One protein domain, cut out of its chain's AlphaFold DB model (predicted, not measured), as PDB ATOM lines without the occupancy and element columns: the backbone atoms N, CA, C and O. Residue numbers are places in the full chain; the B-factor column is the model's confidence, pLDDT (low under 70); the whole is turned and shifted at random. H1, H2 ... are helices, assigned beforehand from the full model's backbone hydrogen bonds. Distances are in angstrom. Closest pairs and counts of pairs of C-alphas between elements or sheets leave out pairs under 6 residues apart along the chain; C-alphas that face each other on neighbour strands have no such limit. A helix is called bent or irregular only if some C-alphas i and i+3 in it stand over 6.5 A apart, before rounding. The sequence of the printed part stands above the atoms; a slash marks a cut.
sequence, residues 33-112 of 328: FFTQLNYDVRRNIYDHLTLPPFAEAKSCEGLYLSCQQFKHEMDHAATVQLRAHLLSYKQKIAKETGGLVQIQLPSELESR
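This is residues 33 to 112 of the 328 residues of an uncharacterized protein of Pyrenophora seminiperda CCB06 (UniProt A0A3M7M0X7). One long helix, H4, makes the long axis of the model, with three of the shorter helices placed loosely at it: H2 packs on residues 73 to 77, H3 makes a corner with residues 70 to 74 of H4, and residues 97 to 106, which follow H4, fold back to bring the small H5 near Arg 83, while H1 is apart from H4. H1 lies farthest from the mean of the C-alphas. The 80 printed residues hold five named helices, H1 to H5 in chain order, and no named strand; the class is all helix. The whole is loose, with a radius of gyration of the C-alphas of 15.8 A, and spans 51 by 26 by 18 A.

Begin with H4, residues 68 to 96. H2, residues 39 to 47, touches H4 at residues 73 to 77 alone, the closest C-alphas, Tyr 46 and Ala 77, being 6.5 A apart; they run the same way at a steep tilt of 44 degrees. H3, residues 55 to 64, touches H4 only at the corner, at residues 70 to 74 alone, with C-alphas 64 and 71 closest at 5.0 A. H5, residues 107 to 111, is close to H4 but not clearly touching: C-alphas 83 and 109 are 6.9 A apart. H1, residues 33 to 36, and H2 meet only through their link. Every O i to N i+4 pair is within hydrogen-bond range in H2, H4 and H5; H3 has 1 of 6, with 4 of 7 O i to N i+3 pairs, and H1 is too short for an i+4 pair.

Find C-alpha 68 at (234.780, 197.629, 343.094); H4 runs 41.4 A to C-alpha 96 at (211.550, 221.118, 318.066). H3, 15.3 A long, is irregular: C-alphas 59 and 62 are 7.5 A apart. H2 measures 12.3 A.

The C-alphas farthest apart, Gln 36 and Leu 100, are 51.6 A apart. The printed part has no cut and no long link. Residues 33 to 36, 40 and 112 have pLDDT under 70.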
ATOM      1  N   PHE A  33     247.558 199.991 339.604       64.56
ATOM      2  CA  PHE A  33     246.837 200.865 338.686       64.56
ATOM      3  C   PHE A  33     246.177 202.069 339.387       64.56
ATOM      4  O   PHE A  33     246.306 203.197 338.918       64.56
ATOM      5  N   PHE A  34     245.524 201.863 340.537       61.91
ATOM      6  CA  PHE A  34     244.775 202.923 341.236       61.91
ATOM      7  C   PHE A  34     245.653 203.837 342.086       61.91
ATOM      8  O   PHE A  34     245.262 204.967 342.365       61.91
ATOM      9  N   THR A  35     246.834 203.365 342.481       63.03
ATOM     10  CA  THR A  35     247.860 204.200 343.120       63.03
ATOM     11  C   THR A  35     248.670 205.013 342.117       63.03
ATOM     12  O   THR A  35     249.200 206.049 342.491       63.03
ATOM     13  N   GLN A  36     248.797 204.550 340.871       68.06
ATOM     14  CA  GLN A  36     249.634 205.211 339.863       68.06
ATOM     15  C   GLN A  36     248.859 206.200 338.993       68.06
ATOM     16  O   GLN A  36     249.418 207.213 338.584       68.06
ATOM     17  N   LEU A  37     247.585 205.927 338.701       70.31
ATOM     18  CA  LEU A  37     246.770 206.814 337.877       70.31
ATOM     19  C   LEU A  37     245.939 207.729 338.779       70.31
ATOM     20  O   LEU A  37     245.153 207.226 339.570       70.31
ATOM     21  N   ASN A  38     246.086 209.050 338.672       76.81
ATOM     22  CA  ASN A  38     245.283 209.998 339.455       76.81
ATOM     23  C   ASN A  38     243.781 209.852 339.107       76.81
ATOM     24  O   ASN A  38     243.431 209.537 337.965       76.81
ATOM     25  N   TYR A  39     242.897 210.067 340.086       74.00
ATOM     26  CA  TYR A  39     241.443 210.072 339.905       74.00
ATOM     27  C   TYR A  39     241.004 210.977 338.746       74.00
ATOM     28  O   TYR A  39     240.185 210.556 337.934       74.00
ATOM     29  N   ASP A  40     241.615 212.156 338.595       68.94
ATOM     30  CA  ASP A  40     241.284 213.092 337.510       68.94
ATOM     31  C   ASP A  40     241.561 212.497 336.123       68.94
ATOM     32  O   ASP A  40     240.778 212.650 335.186       68.94
ATOM     33  N   VAL A  41     242.660 211.749 335.996       72.88
ATOM     34  CA  VAL A  41     243.017 211.070 334.745       72.88
ATOM     35  C   VAL A  41     242.055 209.917 334.472       72.88
ATOM     36  O   VAL A  41     241.593 209.763 333.344       72.88
ATOM     37  N   ARG A  42     241.701 209.133 335.499       82.56
ATOM     38  CA  ARG A  42     240.691 208.068 335.373       82.56
ATOM     39  C   ARG A  42     239.339 208.623 334.939       82.56
ATOM     40  O   ARG A  42     238.707 208.052 334.059       82.56
ATOM     41  N   ARG A  43     238.934 209.762 335.495       80.31
ATOM     42  CA  ARG A  43     237.689 210.418 335.115       80.31
ATOM     43  C   ARG A  43     237.697 210.907 333.675       80.31
ATOM     44  O   ARG A  43     236.747 210.616 332.963       80.31
ATOM     45  N   ASN A  44     238.779 211.546 333.226       78.12
ATOM     46  CA  ASN A  44     238.917 211.924 331.817       78.12
ATOM     47  C   ASN A  44     238.763 210.708 330.891       78.12
ATOM     48  O   ASN A  44     238.130 210.806 329.847       78.12
ATOM     49  N   ILE A  45     239.287 209.540 331.283       84.06
ATOM     50  CA  ILE A  45     239.058 208.300 330.530       84.06
ATOM     51  C   ILE A  45     237.562 207.966 330.501       84.06
ATOM     52  O   ILE A  45     237.036 207.708 329.424       84.06
ATOM     53  N   TYR A  46     236.864 208.001 331.641       86.50
ATOM     54  CA  TYR A  46     235.425 207.711 331.705       86.50
ATOM     55  C   TYR A  46     234.579 208.680 330.876       86.50
ATOM     56  O   TYR A  46     233.612 208.246 330.258       86.50
ATOM     57  N   ASP A  47     234.958 209.956 330.813       82.00
ATOM     58  CA  ASP A  47     234.272 210.973 330.010       82.00
ATOM     59  C   ASP A  47     234.385 210.699 328.499       82.00
ATOM     60  O   ASP A  47     233.520 211.106 327.724       82.00
ATOM     61  N   HIS A  48     235.416 209.960 328.078       85.81
ATOM     62  CA  HIS A  48     235.591 209.496 326.700       85.81
ATOM     63  C   HIS A  48     234.994 208.109 326.426       85.81
ATOM     64  O   HIS A  48     234.987 207.667 325.275       85.81
ATOM     65  N   LEU A  49     234.498 207.411 327.450       88.12
ATOM     66  CA  LEU A  49     233.809 206.135 327.292       88.12
ATOM     67  C   LEU A  49     232.301 206.358 327.197       88.12
ATOM     68  O   LEU A  49     231.712 207.094 327.989       88.12
ATOM     69  N   THR A  50     231.655 205.639 326.282       89.12
ATOM     70  CA  THR A  50     230.199 205.498 326.305       89.12
ATOM     71  C   THR A  50     229.836 204.500 327.403       89.12
ATOM     72  O   THR A  50     230.124 203.312 327.282       89.12
ATOM     73  N   LEU A  51     229.244 204.975 328.498       87.88
ATOM     74  CA  LEU A  51     228.930 204.149 329.668       87.88
ATOM     75  C   LEU A  51     227.478 203.632 329.637       87.88
ATOM     76  O   LEU A  51     226.644 204.155 328.898       87.88
ATOM     77  N   PRO A  52     227.117 202.593 330.410       83.00
ATOM     78  CA  PRO A  52     225.719 202.191 330.538       83.00
ATOM     79  C   PRO A  52     224.856 203.368 331.034       83.00
ATOM     80  O   PRO A  52     225.330 204.162 331.839       83.00
ATOM     81  N   PRO A  53     223.594 203.510 330.590       81.25
ATOM     82  CA  PRO A  53     222.797 202.543 329.834       81.25
ATOM     83  C   PRO A  53     222.865 202.706 328.302       81.25
ATOM     84  O   PRO A  53     222.008 202.170 327.599       81.25
ATOM     85  N   PHE A  54     223.827 203.452 327.754       85.19
ATOM     86  CA  PHE A  54     223.894 203.685 326.309       85.19
ATOM     87  C   PHE A  54     224.265 202.406 325.538       85.19
ATOM     88  O   PHE A  54     225.049 201.580 326.003       85.19
ATOM     89  N   ALA A  55     223.707 202.232 324.334       79.75
ATOM     90  CA  ALA A  55     223.819 200.984 323.565       79.75
ATOM     91  C   ALA A  55     225.268 200.595 323.202       79.75
ATOM     92  O   ALA A  55     225.577 199.412 323.044       79.75
ATOM     93  N   GLU A  56     226.156 201.580 323.093       83.19
ATOM     94  CA  GLU A  56     227.566 201.404 322.726       83.19
ATOM     95  C   GLU A  56     228.453 201.001 323.918       83.19
ATOM     96  O   GLU A  56     229.627 200.685 323.732       83.19
ATOM     97  N   ALA A  57     227.899 200.925 325.133       85.75
ATOM     98  CA  ALA A  57     228.651 200.641 326.355       85.75
ATOM     99  C   ALA A  57     229.206 199.212 326.475       85.75
ATOM    100  O   ALA A  57     229.928 198.901 327.425       85.75
ATOM    101  N   LYS A  58     228.919 198.337 325.503       84.06
ATOM    102  CA  LYS A  58     229.403 196.946 325.469       84.06
ATOM    103  C   LYS A  58     230.927 196.842 325.509       84.06
ATOM    104  O   LYS A  58     231.465 195.889 326.065       84.06
ATOM    105  N   SER A  59     231.632 197.830 324.959       82.00
ATOM    106  CA  SER A  59     233.099 197.896 324.994       82.00
ATOM    107  C   SER A  59     233.665 198.005 326.416       82.00
ATOM    108  O   SER A  59     234.825 197.666 326.645       82.00
ATOM    109  N   CYS A  60     232.844 198.434 327.378       82.19
ATOM    110  CA  CYS A  60     233.241 198.732 328.749       82.19
ATOM    111  C   CYS A  60     232.828 197.646 329.762       82.19
ATOM    112  O   CYS A  60     233.135 197.772 330.949       82.19
ATOM    113  N   GLU A  61     232.169 196.563 329.332       77.81
ATOM    114  CA  GLU A  61     231.670 195.505 330.231       77.81
ATOM    115  C   GLU A  61     232.796 194.829 331.029       77.81
ATOM    116  O   GLU A  61     232.659 194.589 332.229       77.81
ATOM    117  N   GLY A  62     233.946 194.576 330.395       77.94
ATOM    118  CA  GLY A  62     235.102 193.970 331.066       77.94
ATOM    119  C   GLY A  62     235.729 194.871 332.137       77.94
ATOM    120  O   GLY A  62     236.254 194.380 333.135       77.94
ATOM    121  N   LEU A  63     235.628 196.191 331.966       76.75
ATOM    122  CA  LEU A  63     236.160 197.172 332.909       76.75
ATOM    123  C   LEU A  63     235.316 197.244 334.190       76.75
ATOM    124  O   LEU A  63     235.871 197.292 335.288       76.75
ATOM    125  N   TYR A  64     233.992 197.140 334.066       72.31
ATOM    126  CA  TYR A  64     233.046 197.107 335.189       72.31
ATOM    127  C   TYR A  64     233.304 195.969 336.188       72.31
ATOM    128  O   TYR A  64     232.979 196.078 337.372       72.31
ATOM    129  N   LEU A  65     233.889 194.867 335.713       72.56
ATOM    130  CA  LEU A  65     234.169 193.668 336.503       72.56
ATOM    131  C   LEU A  65     235.582 193.654 337.104       72.56
ATOM    132  O   LEU A  65     235.917 192.740 337.856       72.56
ATOM    133  N   SER A  66     236.412 194.650 336.781       75.12
ATOM    134  CA  SER A  66     237.829 194.660 337.155       75.12
ATOM    135  C   SER A  66     238.053 194.910 338.650       75.12
ATOM    136  O   SER A  66     238.850 194.209 339.279       75.12
ATOM    137  N   CYS A  67     237.349 195.877 339.248       80.00
ATOM    138  CA  CYS A  67     237.345 196.093 340.692       80.00
ATOM    139  C   CYS A  67     236.137 196.923 341.163       80.00
ATOM    140  O   CYS A  67     235.472 197.607 340.386       80.00
ATOM    141  N   GLN A  68     235.886 196.897 342.475       75.31
ATOM    142  CA  GLN A  68     234.780 197.629 343.094       75.31
ATOM    143  C   GLN A  68     234.932 199.155 342.980       75.31
ATOM    144  O   GLN A  68     233.944 199.842 342.739       75.31
ATOM    145  N   GLN A  69     236.153 199.685 343.108       79.19
ATOM    146  CA  GLN A  69     236.410 201.119 342.951       79.19
ATOM    147  C   GLN A  69     236.061 201.588 341.534       79.19
ATOM    148  O   GLN A  69     235.302 202.536 341.379       79.19
ATOM    149  N   PHE A  70     236.545 200.882 340.510       81.56
ATOM    150  CA  PHE A  70     236.281 201.203 339.108       81.56
ATOM    151  C   PHE A  70     234.784 201.195 338.808       81.56
ATOM    152  O   PHE A  70     234.273 202.136 338.214       81.56
ATOM    153  N   LYS A  71     234.065 200.179 339.302       83.31
ATOM    154  CA  LYS A  71     232.606 200.116 339.196       83.31
ATOM    155  C   LYS A  71     231.938 201.367 339.772       83.31
ATOM    156  O   LYS A  71     231.104 201.960 339.104       83.31
ATOM    157  N   HIS A  72     232.299 201.773 340.990       80.00
ATOM    158  CA  HIS A  72     231.702 202.952 341.622       80.00
ATOM    159  C   HIS A  72     232.025 204.250 340.873       80.00
ATOM    160  O   HIS A  72     231.141 205.088 340.702       80.00
ATOM    161  N   GLU A  73     233.266 204.409 340.408       84.75
ATOM    162  CA  GLU A  73     233.672 205.582 339.630       84.75
ATOM    163  C   GLU A  73     232.940 205.639 338.273       84.75
ATOM    164  O   GLU A  73     232.428 206.695 337.894       84.75
ATOM    165  N   MET A  74     232.808 204.505 337.574       85.12
ATOM    166  CA  MET A  74     232.039 204.409 336.329       85.12
ATOM    167  C   MET A  74     230.545 204.627 336.542       85.12
ATOM    168  O   MET A  74     229.939 205.339 335.754       85.12
ATOM    169  N   ASP A  75     229.945 204.060 337.592       83.75
ATOM    170  CA  ASP A  75     228.524 204.264 337.913       83.75
ATOM    171  C   ASP A  75     228.231 205.750 338.164       83.75
ATOM    172  O   ASP A  75     227.197 206.281 337.742       83.75
ATOM    173  N   HIS A  76     229.166 206.448 338.812       83.00
ATOM    174  CA  HIS A  76     229.077 207.889 339.002       83.00
ATOM    175  C   HIS A  76     229.157 208.644 337.668       83.00
ATOM    176  O   HIS A  76     228.266 209.441 337.365       83.00
ATOM    177  N   ALA A  77     230.169 208.361 336.841       85.50
ATOM    178  CA  ALA A  77     230.325 208.981 335.524       85.50
ATOM    179  C   ALA A  77     229.121 208.699 334.600       85.50
ATOM    180  O   ALA A  77     228.584 209.614 333.977       85.50
ATOM    181  N   ALA A  78     228.624 207.462 334.588       85.38
ATOM    182  CA  ALA A  78     227.436 207.028 333.859       85.38
ATOM    183  C   ALA A  78     226.192 207.833 334.255       85.38
ATOM    184  O   ALA A  78     225.437 208.296 333.399       85.38
ATOM    185  N   THR A  79     226.004 208.060 335.559       83.44
ATOM    186  CA  THR A  79     224.896 208.869 336.085       83.44
ATOM    187  C   THR A  79     224.978 210.313 335.588       83.44
ATOM    188  O   THR A  79     223.963 210.890 335.190       83.44
ATOM    189  N   VAL A  80     226.181 210.898 335.567       82.94
ATOM    190  CA  VAL A  80     226.416 212.254 335.045       82.94
ATOM    191  C   VAL A  80     226.119 212.322 333.543       82.94
ATOM    192  O   VAL A  80     225.368 213.205 333.120       82.94
ATOM    193  N   GLN A  81     226.626 211.372 332.748       85.25
ATOM    194  CA  GLN A  81     226.383 211.309 331.302       85.25
ATOM    195  C   GLN A  81     224.892 211.143 330.971       85.25
ATOM    196  O   GLN A  81     224.346 211.888 330.155       85.25
ATOM    197  N   LEU A  82     224.207 210.203 331.633       85.12
ATOM    198  CA  LEU A  82     222.776 209.957 331.434       85.12
ATOM    199  C   LEU A  82     221.954 211.208 331.738       85.12
ATOM    200  O   LEU A  82     221.050 211.577 330.986       85.12
ATOM    201  N   ARG A  83     222.283 211.886 332.833       84.69
ATOM    202  CA  ARG A  83     221.597 213.104 333.233       84.69
ATOM    203  C   ARG A  83     221.793 214.236 332.230       84.69
ATOM    204  O   ARG A  83     220.811 214.876 331.853       84.69
ATOM    205  N   ALA A  84     223.028 214.465 331.785       85.25
ATOM    206  CA  ALA A  84     223.323 215.451 330.751       85.25
ATOM    207  C   ALA A  84     222.523 215.157 329.472       85.25
ATOM    208  O   ALA A  84     221.851 216.045 328.949       85.25
ATOM    209  N   HIS A  85     222.491 213.892 329.045       88.12
ATOM    210  CA  HIS A  85     221.707 213.452 327.895       88.12
ATOM    211  C   HIS A  85     220.205 213.742 328.056       88.12
ATOM    212  O   HIS A  85     219.588 214.289 327.144       88.12
ATOM    213  N   LEU A  86     219.604 213.430 329.212       88.00
ATOM    214  CA  LEU A  86     218.182 213.693 329.470       88.00
ATOM    215  C   LEU A  86     217.846 215.191 329.461       88.00
ATOM    216  O   LEU A  86     216.824 215.586 328.897       88.00
ATOM    217  N   LEU A  87     218.708 216.034 330.039       88.19
ATOM    218  CA  LEU A  87     218.528 217.490 330.027       88.19
ATOM    219  C   LEU A  87     218.645 218.061 328.608       88.19
ATOM    220  O   LEU A  87     217.790 218.845 328.189       88.19
ATOM    221  N   SER A  88     219.649 217.631 327.838       89.75
ATOM    222  CA  SER A  88     219.794 218.015 326.430       89.75
ATOM    223  C   SER A  88     218.616 217.532 325.583       89.75
ATOM    224  O   SER A  88     218.126 218.274 324.733       89.75
ATOM    225  N   TYR A  89     218.109 216.324 325.839       91.31
ATOM    226  CA  TYR A  89     216.929 215.789 325.166       91.31
ATOM    227  C   TYR A  89     215.671 216.613 325.474       91.31
ATOM    228  O   TYR A  89     214.959 217.003 324.549       91.31
ATOM    229  N   LYS A  90     215.441 216.976 326.746       92.19
ATOM    230  CA  LYS A  90     214.351 217.881 327.158       92.19
ATOM    231  C   LYS A  90     214.417 219.217 326.413       92.19
ATOM    232  O   LYS A  90     213.410 219.661 325.867       92.19
ATOM    233  N   GLN A  91     215.597 219.836 326.348       91.25
ATOM    234  CA  GLN A  91     215.801 221.102 325.631       91.25
ATOM    235  C   GLN A  91     215.565 220.959 324.123       91.25
ATOM    236  O   GLN A  91     214.928 221.819 323.512       91.25
ATOM    237  N   LYS A  92     216.046 219.867 323.521       93.94
ATOM    238  CA  LYS A  92     215.865 219.574 322.096       93.94
ATOM    239  C   LYS A  92     214.385 219.426 321.740       93.94
ATOM    240  O   LYS A  92     213.930 220.088 320.815       93.94
ATOM    241  N   ILE A  93     213.630 218.643 322.508       94.56
ATOM    242  CA  ILE A  93     212.192 218.444 322.285       94.56
ATOM    243  C   ILE A  93     211.410 219.741 322.498       94.56
ATOM    244  O   ILE A  93     210.548 220.076 321.684       94.56
ATOM    245  N   ALA A  94     211.736 220.520 323.534       92.81
ATOM    246  CA  ALA A  94     211.119 221.828 323.741       92.81
ATOM    247  C   ALA A  94     211.357 222.760 322.538       92.81
ATOM    248  O   ALA A  94     210.438 223.445 322.096       92.81
ATOM    249  N   LYS A  95     212.565 222.742 321.961       94.69
ATOM    250  CA  LYS A  95     212.905 223.526 320.766       94.69
ATOM    251  C   LYS A  95     212.176 223.033 319.512       94.69
ATOM    252  O   LYS A  95     211.620 223.848 318.785       94.69
ATOM    253  N   GLU A  96     212.171 221.725 319.257       96.06
ATOM    254  CA  GLU A  96     211.550 221.118 318.066       96.06
ATOM    255  C   GLU A  96     210.026 221.269 318.054       96.06
ATOM    256  O   GLU A  96     209.425 221.414 316.996       96.06
ATOM    257  N   THR A  97     209.403 221.284 319.231       95.38
ATOM    258  CA  THR A  97     207.945 221.405 319.370       95.38
ATOM    259  C   THR A  97     207.474 222.840 319.594       95.38
ATOM    260  O   THR A  97     206.290 223.055 319.839       95.38
ATOM    261  N   GLY A  98     208.371 223.834 319.558       93.56
ATOM    262  CA  GLY A  98     208.023 225.225 319.872       93.56
ATOM    263  C   GLY A  98     207.454 225.400 321.286       93.56
ATOM    264  O   GLY A  98     206.623 226.272 321.515       93.56
ATOM    265  N   GLY A  99     207.851 224.535 322.223       91.25
ATOM    266  CA  GLY A  99     207.371 224.521 323.603       91.25
ATOM    267  C   GLY A  99     206.021 223.831 323.821       91.25
ATOM    268  O   GLY A  99     205.557 223.804 324.958       91.25
ATOM    269  N   LEU A 100     205.402 223.253 322.783       91.56
ATOM    270  CA  LEU A 100     204.116 222.550 322.905       91.56
ATOM    271  C   LEU A 100     204.221 221.262 323.732       91.56
ATOM    272  O   LEU A 100     203.252 220.869 324.378       91.56
ATOM    273  N   VAL A 101     205.386 220.607 323.725       91.38
ATOM    274  CA  VAL A 101     205.642 219.399 324.517       91.38
ATOM    275  C   VAL A 101     206.648 219.716 325.617       91.38
ATOM    276  O   VAL A 101     207.800 220.062 325.348       91.38
ATOM    277  N   GLN A 102     206.222 219.546 326.869       88.69
ATOM    278  CA  GLN A 102     207.092 219.643 328.036       88.69
ATOM    279  C   GLN A 102     207.388 218.249 328.582       88.69
ATOM    280  O   GLN A 102     206.501 217.548 329.064       88.69
ATOM    281  N   ILE A 103     208.660 217.857 328.525       89.56
ATOM    282  CA  ILE A 103     209.143 216.663 329.217       89.56
ATOM    283  C   ILE A 103     209.388 217.043 330.673       89.56
ATOM    284  O   ILE A 103     210.226 217.901 330.960       89.56
ATOM    285  N   GLN A 104     208.663 216.403 331.585       90.19
ATOM    286  CA  GLN A 104     208.925 216.497 333.017       90.19
ATOM    287  C   GLN A 104     209.957 215.438 333.395       90.19
ATOM    288  O   GLN A 104     209.725 214.244 333.200       90.19
ATOM    289  N   LEU A 105     211.108 215.874 333.905       85.69
ATOM    290  CA  LEU A 105     212.068 214.981 334.540       85.69
ATOM    291  C   LEU A 105     211.823 215.017 336.059       85.69
ATOM    292  O   LEU A 105     211.336 216.027 336.567       85.69
ATOM    293  N   PRO A 106     212.147 213.938 336.795       82.69
ATOM    294  CA  PRO A 106     212.150 213.948 338.255       82.69
ATOM    295  C   PRO A 106     212.863 215.184 338.807       82.69
ATOM    296  O   PRO A 106     213.932 215.559 338.315       82.69
ATOM    297  N   SER A 107     212.288 215.816 339.830       78.44
ATOM    298  CA  SER A 107     212.809 217.069 340.382       78.44
ATOM    299  C   SER A 107     214.236 216.915 340.903       78.44
ATOM    300  O   SER A 107     215.006 217.865 340.853       78.44
ATOM    301  N   GLU A 108     214.654 215.722 341.318       74.06
ATOM    302  CA  GLU A 108     216.019 215.409 341.748       74.06
ATOM    303  C   GLU A 108     217.039 215.516 340.602       74.06
ATOM    304  O   GLU A 108     218.201 215.852 340.836       74.06
ATOM    305  N   LEU A 109     216.611 215.255 339.361       71.62
ATOM    306  CA  LEU A 109     217.418 215.414 338.148       71.62
ATOM    307  C   LEU A 109     217.430 216.854 337.629       71.62
ATOM    308  O   LEU A 109     218.279 217.182 336.800       71.62
ATOM    309  N   GLU A 110     216.519 217.707 338.086       72.38
ATOM    310  CA  GLU A 110     216.453 219.118 337.692       72.38
ATOM    311  C   GLU A 110     217.099 220.036 338.741       72.38
ATOM    312  O   GLU A 110     217.820 220.960 338.380       72.38
ATOM    313  N   SER A 111     216.884 219.744 340.028       71.56
ATOM    314  CA  SER A 111     217.265 220.580 341.176       71.56
ATOM    315  C   SER A 111     218.687 220.362 341.670       71.56
ATOM    316  O   SER A 111     219.351 221.323 342.054       71.56
ATOM    317  N   ARG A 112     219.196 219.121 341.663       56.50
ATOM    318  CA  ARG A 112     220.618 218.915 341.960       56.50
ATOM    319  C   ARG A 112     221.384 219.628 340.861       56.50
ATOM    320  O   ARG A 112     221.072 219.358 339.719       56.50
TER     321      ARG A 112